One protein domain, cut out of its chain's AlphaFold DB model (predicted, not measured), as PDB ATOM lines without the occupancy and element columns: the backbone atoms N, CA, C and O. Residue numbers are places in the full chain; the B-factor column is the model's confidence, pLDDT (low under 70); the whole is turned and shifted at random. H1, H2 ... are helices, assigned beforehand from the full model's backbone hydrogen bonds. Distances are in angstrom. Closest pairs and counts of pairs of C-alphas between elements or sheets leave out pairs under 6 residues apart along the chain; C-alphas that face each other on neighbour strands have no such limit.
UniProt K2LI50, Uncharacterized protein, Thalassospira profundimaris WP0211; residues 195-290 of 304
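Overview. This is residues 195 to 290 of the 304 residues of an uncharacterized protein of Thalassospira profundimaris WP0211 (UniProt K2LI50). With little regular structure, this is a set of four short helices among long loops: H2 and H4 pack side by side in the middle, with H1 and H3 at opposite ends. The unnamed stretches 228 to 244 and 257 to 290 lie round them. The 96 printed residues, 34 of them in H1, H2, H3 and H4, with no named strand, are all helix in class, and compact: radius of gyration of the C-alphas 13.1 A, spans 33 by 32 by 23 A.

Arrangement. H1, residues 198 to 205, is near H4, residues 245 to 256. H2, residues 212 to 218, touches H4, C-alphas of Met 214 and Thr 256 closest at 5.3 A, at a shallow tilt of 30 degrees, opposite ways. H3, residues 221 to 227, is close but not clearly touching H2, C-alphas of Val 217 and Ile 223 closest at 7.9 A. In these four helices every O i to N i+4 pair is within hydrogen-bond range.

Along the chain. H1 begins at C-alpha 198 (115.627, -173.997, 281.839). H4 spans 16.3 A, ending at C-alpha 256 (109.442, -159.348, 289.165).

Size, cuts and confidence. The printed part has no cut. The link from H3 to H4 is long. Residues 265 to 290 have pLDDT under 70.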
ATOM      1  N   LYS A 195     106.372-175.206 287.182       94.75
ATOM      2  CA  LYS A 195     107.178-175.617 286.020       94.75
ATOM      3  C   LYS A 195     107.781-174.408 285.306       94.75
ATOM      4  O   LYS A 195     107.021-173.590 284.783       94.75
ATOM      5  N   TRP A 196     109.104-174.372 285.206       94.81
ATOM      6  CA  TRP A 196     109.879-173.314 284.554       94.81
ATOM      7  C   TRP A 196     110.624-173.828 283.328       94.81
ATOM      8  O   TRP A 196     110.991-175.004 283.262       94.81
ATOM      9  N   SER A 197     110.869-172.952 282.354       94.44
ATOM     10  CA  SER A 197     111.861-173.250 281.320       94.44
ATOM     11  C   SER A 197     113.275-173.274 281.928       94.44
ATOM     12  O   SER A 197     113.506-172.604 282.937       94.44
ATOM     13  N   PRO A 198     114.256-173.973 281.320       93.94
ATOM     14  CA  PRO A 198     115.627-173.997 281.839       93.94
ATOM     15  C   PRO A 198     116.221-172.597 282.063       93.94
ATOM     16  O   PRO A 198     116.798-172.334 283.110       93.94
ATOM     17  N   LYS A 199     115.983-171.659 281.135       92.88
ATOM     18  CA  LYS A 199     116.474-170.276 281.252       92.88
ATOM     19  C   LYS A 199     115.852-169.523 282.428       92.88
ATOM     20  O   LYS A 199     116.532-168.740 283.075       92.88
ATOM     21  N   GLU A 200     114.559-169.712 282.682       93.75
ATOM     22  CA  GLU A 200     113.897-169.089 283.833       93.75
ATOM     23  C   GLU A 200     114.384-169.705 285.143       93.75
ATOM     24  O   GLU A 200     114.635-168.981 286.106       93.75
ATOM     25  N   GLN A 201     114.570-171.026 285.155       93.19
ATOM     26  CA  GLN A 201     115.115-171.752 286.293       93.19
ATOM     27  C   GLN A 201     116.497-171.195 286.669       93.19
ATOM     28  O   GLN A 201     116.708-170.876 287.836       93.19
ATOM     29  N   ASP A 202     117.392-170.977 285.698       90.94
ATOM     30  CA  ASP A 202     118.723-170.388 285.928       90.94
ATOM     31  C   ASP A 202     118.650-169.016 286.623       90.94
ATOM     32  O   ASP A 202     119.434-168.727 287.527       90.94
ATOM     33  N   VAL A 203     117.669-168.179 286.269       92.75
ATOM     34  CA  VAL A 203     117.459-166.876 286.925       92.75
ATOM     35  C   VAL A 203     116.905-167.037 288.339       92.75
ATOM     36  O   VAL A 203     117.312-166.312 289.245       92.75
ATOM     37  N   ILE A 204     115.997-167.991 288.561       92.25
ATOM     38  CA  ILE A 204     115.467-168.291 289.901       92.25
ATOM     39  C   ILE A 204     116.572-168.805 290.833       92.25
ATOM     40  O   ILE A 204     116.520-168.562 292.044       92.25
ATOM     41  N   TRP A 205     117.578-169.482 290.285       87.44
ATOM     42  CA  TRP A 205     118.746-169.976 291.012       87.44
ATOM     43  C   TRP A 205     119.808-168.918 291.300       87.44
ATOM     44  O   TRP A 205     120.601-169.104 292.221       87.44
ATOM     45  N   ASP A 206     119.820-167.813 290.559       87.81
ATOM     46  CA  ASP A 206     120.818-166.765 290.725       87.81
ATOM     47  C   ASP A 206     120.668-166.056 292.088       87.81
ATOM     48  O   ASP A 206     119.672-165.386 292.395       87.81
ATOM     49  N   ASP A 207     121.699-166.199 292.923       85.62
ATOM     50  CA  ASP A 207     121.787-165.609 294.261       85.62
ATOM     51  C   ASP A 207     121.898-164.076 294.252       85.62
ATOM     52  O   ASP A 207     121.671-163.440 295.290       85.62
ATOM     53  N   ALA A 208     122.227-163.478 293.102       86.00
ATOM     54  CA  ALA A 208     122.314-162.033 292.920       86.00
ATOM     55  C   ALA A 208     120.973-161.378 292.542       86.00
ATOM     56  O   ALA A 208     120.874-160.150 292.578       86.00
ATOM     57  N   VAL A 209     119.944-162.161 292.200       90.38
ATOM     58  CA  VAL A 209     118.610-161.637 291.874       90.38
ATOM     59  C   VAL A 209     117.875-161.191 293.142       90.38
ATOM     60  O   VAL A 209     117.877-161.883 294.165       90.38
ATOM     61  N   ASP A 210     117.230-160.023 293.075       90.75
ATOM     62  CA  ASP A 210     116.498-159.432 294.196       90.75
ATOM     63  C   ASP A 210     115.122-160.099 294.367       90.75
ATOM     64  O   ASP A 210     114.259-159.995 293.491       90.75
ATOM     65  N   LEU A 211     114.909-160.772 295.503       94.56
ATOM     66  CA  LEU A 211     113.641-161.435 295.830       94.56
ATOM     67  C   LEU A 211     112.593-160.486 296.427       94.56
ATOM     68  O   LEU A 211     111.416-160.843 296.483       94.56
ATOM     69  N   ASP A 212     112.986-159.295 296.886       92.19
ATOM     70  CA  ASP A 212     112.124-158.453 297.722       92.19
ATOM     71  C   ASP A 212     110.874-157.992 296.975       92.19
ATOM     72  O   ASP A 212     109.775-157.998 297.529       92.19
ATOM     73  N   ILE A 213     111.025-157.645 295.694       88.19
ATOM     74  CA  ILE A 213     109.909-157.209 294.846       88.19
ATOM     75  C   ILE A 213     108.918-158.358 294.639       88.19
ATOM     76  O   ILE A 213     107.710-158.148 294.720       88.19
ATOM     77  N   MET A 214     109.414-159.573 294.397       93.62
ATOM     78  CA  MET A 214     108.568-160.750 294.218       93.62
ATOM     79  C   MET A 214     107.735-161.005 295.479       93.62
ATOM     80  O   MET A 214     106.514-161.122 295.384       93.62
ATOM     81  N   PHE A 215     108.363-161.024 296.661       95.44
ATOM     82  CA  PHE A 215     107.630-161.199 297.918       95.44
ATOM     83  C   PHE A 215     106.634-160.067 298.161       95.44
ATOM     84  O   PHE A 215     105.482-160.343 298.478       95.44
ATOM     85  N   TYR A 216     107.038-158.814 297.936       90.50
ATOM     86  CA  TYR A 216     106.158-157.658 298.091       90.50
ATOM     87  C   TYR A 216     104.882-157.768 297.250       90.50
ATOM     88  O   TYR A 216     103.811-157.416 297.740       90.50
ATOM     89  N   VAL A 217     104.977-158.249 296.004       89.19
ATOM     90  CA  VAL A 217     103.810-158.416 295.123       89.19
ATOM     91  C   VAL A 217     102.978-159.637 295.528       89.19
ATOM     92  O   VAL A 217     101.759-159.519 295.628       89.19
ATOM     93  N   LEU A 218     103.610-160.788 295.793       91.62
ATOM     94  CA  LEU A 218     102.911-162.036 296.138       91.62
ATOM     95  C   LEU A 218     102.131-161.950 297.455       91.62
ATOM     96  O   LEU A 218     101.110-162.617 297.595       91.62
ATOM     97  N   THR A 219     102.591-161.133 298.406       91.44
ATOM     98  CA  THR A 219     101.927-160.931 299.702       91.44
ATOM     99  C   THR A 219     101.142-159.619 299.767       91.44
ATOM    100  O   THR A 219     100.825-159.143 300.855       91.44
ATOM    101  N   ASN A 220     100.880-158.968 298.629       89.50
ATOM    102  CA  ASN A 220     100.164-157.698 298.617       89.50
ATOM    103  C   ASN A 220      98.650-157.912 298.740       89.50
ATOM    104  O   ASN A 220      98.061-158.654 297.956       89.50
ATOM    105  N   ASN A 221      97.999-157.169 299.639       87.06
ATOM    106  CA  ASN A 221      96.546-157.231 299.823       87.06
ATOM    107  C   ASN A 221      95.749-156.883 298.558       87.06
ATOM    108  O   ASN A 221      94.615-157.324 298.435       87.06
ATOM    109  N   VAL A 222      96.322-156.140 297.602       85.12
ATOM    110  CA  VAL A 222      95.674-155.864 296.309       85.12
ATOM    111  C   VAL A 222      95.388-157.154 295.534       85.12
ATOM    112  O   VAL A 222      94.336-157.249 294.909       85.12
ATOM    113  N   ILE A 223      96.269-158.161 295.611       84.56
ATOM    114  CA  ILE A 223      96.021-159.474 294.997       84.56
ATOM    115  C   ILE A 223      94.804-160.116 295.661       84.56
ATOM    116  O   ILE A 223      93.858-160.499 294.978       84.56
ATOM    117  N   SER A 224      94.783-160.157 296.993       84.88
ATOM    118  CA  SER A 224      93.671-160.750 297.735       84.88
ATOM    119  C   SER A 224      92.342-160.044 297.470       84.88
ATOM    120  O   SER A 224      91.332-160.705 297.251       84.88
ATOM    121  N   SER A 225      92.340-158.709 297.444       85.19
ATOM    122  CA  SER A 225      91.151-157.904 297.148       85.19
ATOM    123  C   SER A 225      90.627-158.146 295.739       85.19
ATOM    124  O   SER A 225      89.417-158.229 295.558       85.19
ATOM    125  N   HIS A 226      91.523-158.284 294.758       83.56
ATOM    126  CA  HIS A 226      91.123-158.533 293.383       83.56
ATOM    127  C   HIS A 226      90.430-159.895 293.245       83.56
ATOM    128  O   HIS A 226      89.353-160.002 292.664       83.56
ATOM    129  N   PHE A 227      91.060-160.956 293.753       84.38
ATOM    130  CA  PHE A 227      90.566-162.320 293.556       84.38
ATOM    131  C   PHE A 227      89.522-162.752 294.584       84.38
ATOM    132  O   PHE A 227      88.936-163.817 294.431       84.38
ATOM    133  N   GLY A 228      89.318-161.979 295.651       86.25
ATOM    134  CA  GLY A 228      88.475-162.369 296.783       86.25
ATOM    135  C   GLY A 228      89.069-163.489 297.649       86.25
ATOM    136  O   GLY A 228      88.441-163.911 298.616       86.25
ATOM    137  N   HIS A 229      90.283-163.950 297.340       88.62
ATOM    138  CA  HIS A 229      90.995-165.006 298.052       88.62
ATOM    139  C   HIS A 229      92.423-164.559 298.340       88.62
ATOM    140  O   HIS A 229      93.096-164.011 297.473       88.62
ATOM    141  N   VAL A 230      92.922-164.840 299.540       92.44
ATOM    142  CA  VAL A 230      94.341-164.645 299.860       92.44
ATOM    143  C   VAL A 230      95.181-165.663 299.086       92.44
ATOM    144  O   VAL A 230      94.844-166.844 299.113       92.44
ATOM    145  N   LEU A 231      96.253-165.227 298.408       94.56
ATOM    146  CA  LEU A 231      97.125-166.116 297.622       94.56
ATOM    147  C   LEU A 231      98.009-166.998 298.514       94.56
ATOM    148  O   LEU A 231      98.013-168.217 298.364       94.56
ATOM    149  N   PHE A 232      98.724-166.386 299.460       96.56
ATOM    150  CA  PHE A 232      99.508-167.079 300.484       96.56
ATOM    151  C   PHE A 232      99.056-166.641 301.872       96.56
ATOM    152  O   PHE A 232      98.886-165.445 302.104       96.56
ATOM    153  N   SER A 233      98.900-167.584 302.800       95.81
ATOM    154  CA  SER A 233      98.650-167.262 304.207       95.81
ATOM    155  C   SER A 233      99.818-166.480 304.822       95.81
ATOM    156  O   SER A 233     100.929-166.476 304.286       95.81
ATOM    157  N   ASP A 234      99.612-165.893 306.004       93.56
ATOM    158  CA  ASP A 234     100.692-165.244 306.770       93.56
ATOM    159  C   ASP A 234     101.848-166.209 307.096       93.56
ATOM    160  O   ASP A 234     102.991-165.793 307.282       93.56
ATOM    161  N   ALA A 235     101.564-167.516 307.122       94.94
ATOM    162  CA  ALA A 235     102.546-168.576 307.311       94.94
ATOM    163  C   ALA A 235     103.245-169.003 306.003       94.94
ATOM    164  O   ALA A 235     104.046-169.938 306.028       94.94
ATOM    165  N   GLY A 236     102.955-168.349 304.873       96.50
ATOM    166  CA  GLY A 236     103.547-168.611 303.560       96.50
ATOM    167  C   GLY A 236     102.999-169.846 302.842       96.50
ATOM    168  O   GLY A 236     103.651-170.358 301.936       96.50
ATOM    169  N   GLU A 237     101.838-170.356 303.253       96.69
ATOM    170  CA  GLU A 237     101.207-171.527 302.637       96.69
ATOM    171  C   GLU A 237     100.300-171.086 301.494       96.69
ATOM    172  O   GLU A 237      99.525-170.141 301.645       96.69
ATOM    173  N   ILE A 238     100.411-171.753 300.344       96.25
ATOM    174  CA  ILE A 238      99.577-171.452 299.183       96.25
ATOM    175  C   ILE A 238      98.112-171.778 299.489       96.25
ATOM    176  O   ILE A 238      97.791-172.844 300.013       96.25
ATOM    177  N   ASN A 239      97.207-170.878 299.129       95.50
ATOM    178  CA  ASN A 239      95.783-171.154 299.194       95.50
ATOM    179  C   ASN A 239      95.356-172.000 297.988       95.50
ATOM    180  O   ASN A 239      95.381-171.536 296.846       95.50
ATOM    181  N   HIS A 240      94.948-173.245 298.232       93.50
ATOM    182  CA  HIS A 240      94.562-174.165 297.163       93.50
ATOM    183  C   HIS A 240      93.278-173.761 296.430       93.50
ATOM    184  O   HIS A 240      93.159-174.115 295.253       93.50
ATOM    185  N   ASP A 241      92.411-172.975 297.074       92.25
ATOM    186  CA  ASP A 241      91.158-172.462 296.511       92.25
ATOM    187  C   ASP A 241      91.359-171.183 295.683       92.25
ATOM    188  O   ASP A 241      90.424-170.696 295.050       92.25
ATOM    189  N   PHE A 242      92.575-170.624 295.661       91.88
ATOM    190  CA  PHE A 242      92.869-169.433 294.873       91.88
ATOM    191  C   PHE A 242      92.794-169.745 293.357       91.88
ATOM    192  O   PHE A 242      93.493-170.659 292.889       91.88
ATOM    193  N   PRO A 243      91.997-168.990 292.568       87.44
ATOM    194  CA  PRO A 243      91.827-169.228 291.132       87.44
ATOM    195  C   PRO A 243      93.144-169.129 290.357       87.44
ATOM    196  O   PRO A 243      93.878-168.156 290.501       87.44
ATOM    197  N   ASP A 244      93.446-170.131 289.525       89.88
ATOM    198  CA  ASP A 244      94.640-170.164 288.660       89.88
ATOM    199  C   ASP A 244      95.967-169.835 289.377       89.88
ATOM    200  O   ASP A 244      96.898-169.298 288.774       89.88
ATOM    201  N   LYS A 245      96.071-170.180 290.671       90.94
ATOM    202  CA  LYS A 245      97.203-169.846 291.557       90.94
ATOM    203  C   LYS A 245      98.588-170.024 290.931       90.94
ATOM    204  O   LYS A 245      99.434-169.145 291.066       90.94
ATOM    205  N   ASP A 246      98.809-171.117 290.200       93.31
ATOM    206  CA  ASP A 246     100.096-171.415 289.568       93.31
ATOM    207  C   ASP A 246     100.438-170.408 288.475       93.31
ATOM    208  O   ASP A 246     101.558-169.904 288.424       93.31
ATOM    209  N   GLU A 247      99.476-170.098 287.609       89.75
ATOM    210  CA  GLU A 247      99.658-169.162 286.502       89.75
ATOM    211  C   GLU A 247      99.828-167.731 287.025       89.75
ATOM    212  O   GLU A 247     100.697-166.988 286.558       89.75
ATOM    213  N   VAL A 248      99.064-167.359 288.055       89.50
ATOM    214  CA  VAL A 248      99.192-166.059 288.723       89.50
ATOM    215  C   VAL A 248     100.576-165.911 289.357       89.50
ATOM    216  O   VAL A 248     101.271-164.926 289.084       89.50
ATOM    217  N   CYS A 249     101.028-166.903 290.134       92.88
ATOM    218  CA  CYS A 249     102.376-166.915 290.699       92.88
ATOM    219  C   CYS A 249     103.442-166.834 289.605       92.88
ATOM    220  O   CYS A 249     104.354-166.009 289.710       92.88
ATOM    221  N   LYS A 250     103.320-167.639 288.539       92.50
ATOM    222  CA  LYS A 250     104.296-167.653 287.445       92.50
ATOM    223  C   LYS A 250     104.471-166.283 286.822       92.50
ATOM    224  O   LYS A 250     105.598-165.821 286.678       92.50
ATOM    225  N   ARG A 251     103.375-165.595 286.514       88.88
ATOM    226  CA  ARG A 251     103.451-164.262 285.911       88.88
ATOM    227  C   ARG A 251     104.010-163.204 286.828       88.88
ATOM    228  O   ARG A 251     104.737-162.326 286.367       88.88
ATOM    229  N   ILE A 252     103.671-163.255 288.113       90.25
ATOM    230  CA  ILE A 252     104.258-162.335 289.087       90.25
ATOM    231  C   ILE A 252     105.771-162.553 289.121       90.25
ATOM    232  O   ILE A 252     106.529-161.593 288.997       90.25
ATOM    233  N   VAL A 253     106.224-163.801 289.205       92.62
ATOM    234  CA  VAL A 253     107.649-164.154 289.211       92.62
ATOM    235  C   VAL A 253     108.327-163.765 287.895       92.62
ATOM    236  O   VAL A 253     109.416-163.200 287.932       92.62
ATOM    237  N   GLN A 254     107.686-163.955 286.740       89.44
ATOM    238  CA  GLN A 254     108.227-163.497 285.459       89.44
ATOM    239  C   GLN A 254     108.478-161.986 285.484       89.44
ATOM    240  O   GLN A 254     109.608-161.532 285.303       89.44
ATOM    241  N   HIS A 255     107.460-161.198 285.828       86.56
ATOM    242  CA  HIS A 255     107.556-159.739 285.804       86.56
ATOM    243  C   HIS A 255     108.403-159.129 286.928       86.56
ATOM    244  O   HIS A 255     108.863-157.995 286.782       86.56
ATOM    245  N   THR A 256     108.663-159.852 288.017       89.06
ATOM    246  CA  THR A 256     109.442-159.348 289.165       89.06
ATOM    247  C   THR A 256     110.865-159.900 289.216       89.06
ATOM    248  O   THR A 256     111.814-159.139 289.400       89.06
ATOM    249  N   LEU A 257     111.020-161.211 289.053       91.19
ATOM    250  CA  LEU A 257     112.261-161.947 289.245       91.19
ATOM    251  C   LEU A 257     112.976-162.189 287.908       91.19
ATOM    252  O   LEU A 257     114.107-161.748 287.720       91.19
ATOM    253  N   ILE A 258     112.299-162.849 286.963       91.25
ATOM    254  CA  ILE A 258     112.894-163.271 285.683       91.25
ATOM    255  C   ILE A 258     113.330-162.063 284.847       91.25
ATOM    256  O   ILE A 258     114.423-162.059 284.274       91.25
ATOM    257  N   SER A 259     112.519-161.002 284.848       88.25
ATOM    258  CA  SER A 259     112.792-159.725 284.174       88.25
ATOM    259  C   SER A 259     114.092-159.031 284.593       88.25
ATOM    260  O   SER A 259     114.532-158.085 283.937       88.25
ATOM    261  N   GLN A 260     114.716-159.448 285.698       89.56
ATOM    262  CA  GLN A 260     115.991-158.886 286.140       89.56
ATOM    263  C   GLN A 260     117.169-159.359 285.284       89.56
ATOM    264  O   GLN A 260     118.190-158.672 285.237       89.56
ATOM    265  N   ARG A 261     117.030-160.509 284.613       90.00
ATOM    266  CA  ARG A 261     118.083-161.140 283.803       90.00
ATOM    267  C   ARG A 261     117.665-161.406 282.363       90.00
ATOM    268  O   ARG A 261     118.519-161.374 281.483       90.00
ATOM    269  N   LEU A 262     116.382-161.662 282.119       86.94
ATOM    270  CA  LEU A 262     115.850-161.885 280.778       86.94
ATOM    271  C   LEU A 262     115.048-160.673 280.324       86.94
ATOM    272  O   LEU A 262     114.302-160.079 281.102       86.94
ATOM    273  N   ASN A 263     115.197-160.326 279.047       77.38
ATOM    274  CA  ASN A 263     114.366-159.303 278.441       77.38
ATOM    275  C   ASN A 263     112.961-159.871 278.256       77.38
ATOM    276  O   ASN A 263     112.752-160.778 277.450       77.38
ATOM    277  N   ILE A 264     112.024-159.356 279.036       71.75
ATOM    278  CA  ILE A 264     110.609-159.679 278.926       71.75
ATOM    279  C   ILE A 264     109.837-158.377 278.777       71.75
ATOM    280  O   ILE A 264     110.283-157.335 279.261       71.75
ATOM    281  N   ASP A 265     108.666-158.449 278.152       57.19
ATOM    282  CA  ASP A 265     107.893-157.269 277.751       57.19
ATOM    283  C   ASP A 265     107.538-156.327 278.924       57.19
ATOM    284  O   ASP A 265     107.271-155.144 278.708       57.19
ATOM    285  N   TYR A 266     107.571-156.813 280.178       64.00
ATOM    286  CA  TYR A 266     107.178-156.050 281.370       64.00
ATOM    287  C   TYR A 266     108.054-156.332 282.606       64.00
ATOM    288  O   TYR A 266     108.272-157.482 282.984       64.00
ATOM    289  N   ARG A 267     108.490-155.275 283.315       64.69
ATOM    290  CA  ARG A 267     109.317-155.370 284.537       64.69
ATOM    291  C   ARG A 267     108.774-154.540 285.701       64.69
ATOM    292  O   ARG A 267     108.489-153.353 285.555       64.69
ATOM    293  N   TYR A 268     108.715-155.151 286.882       62.53
ATOM    294  CA  TYR A 268     108.455-154.475 288.151       62.53
ATOM    295  C   TYR A 268     109.760-153.967 288.759       62.53
ATOM    296  O   TYR A 268     110.795-154.630 288.726       62.53
ATOM    297  N   THR A 269     109.697-152.783 289.355       62.91
ATOM    298  CA  THR A 269     110.804-152.143 290.068       62.91
ATOM    299  C   THR A 269     110.355-151.779 291.481       62.91
ATOM    300  O   THR A 269     109.166-151.809 291.785       62.91
ATOM    301  N   ARG A 270     111.280-151.378 292.357       54.78
ATOM    302  CA  ARG A 270     110.942-150.985 293.740       54.78
ATOM    303  C   ARG A 270     109.932-149.829 293.840       54.78
ATOM    304  O   ARG A 270     109.247-149.717 294.845       54.78
ATOM    305  N   ASN A 271     109.802-149.007 292.795       58.78
ATOM    306  CA  ASN A 271     108.863-147.878 292.747       58.78
ATOM    307  C   ASN A 271     107.519-148.235 292.091       58.78
ATOM    308  O   ASN A 271     106.651-147.379 291.906       58.78
ATOM    309  N   THR A 272     107.353-149.493 291.694       61.09
ATOM    310  CA  THR A 272     106.174-149.990 291.001       61.09
ATOM    311  C   THR A 272     105.069-150.285 292.023       61.09
ATOM    312  O   THR A 272     105.122-151.270 292.753       61.09
ATOM    313  N   ALA A 273     104.065-149.407 292.108       60.09
ATOM    314  CA  ALA A 273     102.951-149.558 293.046       60.09
ATOM    315  C   ALA A 273     101.938-150.593 292.548       60.09
ATOM    316  O   ALA A 273     101.284-150.312 291.552       60.09
ATOM    317  N   VAL A 274     101.750-151.712 293.257       63.09
ATOM    318  CA  VAL A 274     100.713-152.716 292.945       63.09
ATOM    319  C   VAL A 274      99.333-152.051 292.980       63.09
ATOM    320  O   VAL A 274      98.958-151.458 293.990       63.09
ATOM    321  N   ARG A 275      98.597-152.093 291.866       60.62
ATOM    322  CA  ARG A 275      97.280-151.458 291.723       60.62
ATOM    323  C   ARG A 275      96.292-152.431 291.116       60.62
ATOM    324  O   ARG A 275      96.651-153.197 290.228       60.62
ATOM    325  N   ASP A 276      95.053-152.339 291.575       50.47
ATOM    326  CA  ASP A 276      93.928-152.972 290.911       50.47
ATOM    327  C   ASP A 276      93.505-152.093 289.726       50.47
ATOM    328  O   ASP A 276      93.315-150.882 289.876       50.47
ATOM    329  N   LEU A 277      93.429-152.670 288.532       46.47
ATOM    330  CA  LEU A 277      92.954-151.984 287.337       46.47
ATOM    331  C   LEU A 277      91.698-152.708 286.875       46.47
ATOM    332  O   LEU A 277      91.755-153.892 286.564       46.47
ATOM    333  N   ASN A 278      90.582-151.982 286.812       43.03
ATOM    334  CA  ASN A 278      89.279-152.477 286.369       43.03
ATOM    335  C   ASN A 278      89.335-153.053 284.934       43.03
ATOM    336  O   ASN A 278      89.067-152.330 283.977       43.03
ATOM    337  N   SER A 279      89.693-154.329 284.768       35.00
ATOM    338  CA  SER A 279      89.451-155.166 283.580       35.00
ATOM    339  C   SER A 279      89.859-156.616 283.894       35.00
ATOM    340  O   SER A 279      90.822-156.812 284.636       35.00
ATOM    341  N   PRO A 280      89.144-157.636 283.385       35.16
ATOM    342  CA  PRO A 280      89.218-158.994 283.905       35.16
ATOM    343  C   PRO A 280      90.584-159.601 283.597       35.16
ATOM    344  O   PRO A 280      91.168-159.304 282.554       35.16
ATOM    345  N   TRP A 281      91.066-160.465 284.494       46.34
ATOM    346  CA  TRP A 281      92.296-161.252 284.372       46.34
ATOM    347  C   TRP A 281      92.274-162.125 283.129       46.34
ATOM    348  O   TRP A 281      92.082-163.335 283.171       46.34
ATOM    349  N   ASN A 282      92.482-161.511 281.976       35.72
ATOM    350  CA  ASN A 282      92.761-162.244 280.779       35.72
ATOM    351  C   ASN A 282      94.216-162.648 280.903       35.72
ATOM    352  O   ASN A 282      95.088-161.828 281.207       35.72
ATOM    353  N   CYS A 283      94.504-163.909 280.628       39.06
ATOM    354  CA  CYS A 283      95.832-164.489 280.738       39.06
ATOM    355  C   CYS A 283      96.897-163.884 279.757       39.06
ATOM    356  O   CYS A 283      97.949-164.446 279.485       39.06
ATOM    357  N   ARG A 284      96.560-162.718 279.202       33.00
ATOM    358  CA  ARG A 284      97.205-161.773 278.298       33.00
ATOM    359  C   ARG A 284      98.303-160.854 278.843       33.00
ATOM    360  O   ARG A 284      99.327-160.661 278.209       33.00
ATOM    361  N   HIS A 285      97.964-160.109 279.894       33.25
ATOM    362  CA  HIS A 285      98.579-158.801 280.162       33.25
ATOM    363  C   HIS A 285      98.690-158.577 281.679       33.25
ATOM    364  O   HIS A 285      97.688-158.742 282.376       33.25
ATOM    365  N   PRO A 286      99.870-158.227 282.221       37.31
ATOM    366  CA  PRO A 286     100.014-157.888 283.633       37.31
ATOM    367  C   PRO A 286      99.471-156.494 283.955       37.31
ATOM    368  O   PRO A 286      99.395-155.626 283.086       37.31
ATOM    369  N   ILE A 287      99.157-156.295 285.240       39.28
ATOM    370  CA  ILE A 287      98.877-155.012 285.901       39.28
ATOM    371  C   ILE A 287      99.733-153.909 285.257       39.28
ATOM    372  O   ILE A 287     100.962-153.951 285.345       39.28
ATOM    373  N   THR A 288      99.114-152.958 284.553       36.19
ATOM    374  CA  THR A 288      99.863-151.898 283.873       36.19
ATOM    375  C   THR A 288     100.288-150.812 284.857       36.19
ATOM    376  O   THR A 288      99.550-150.378 285.740       36.19
ATOM    377  N   TYR A 289     101.524-150.355 284.687       41.19
ATOM    378  CA  TYR A 289     102.125-149.273 285.455       41.19
ATOM    379  C   TYR A 289     102.281-148.043 284.579       41.19
ATOM    380  O   TYR A 289     102.536-148.146 283.380       41.19
ATOM    381  N   LYS A 290     102.224-146.858 285.190       30.08
ATOM    382  CA  LYS A 290     102.772-145.661 284.554       30.08
ATOM    383  C   LYS A 290     104.297-145.779 284.582       30.08
ATOM    384  O   LYS A 290     104.929-145.457 285.584       30.08
TER     385      LYS A 290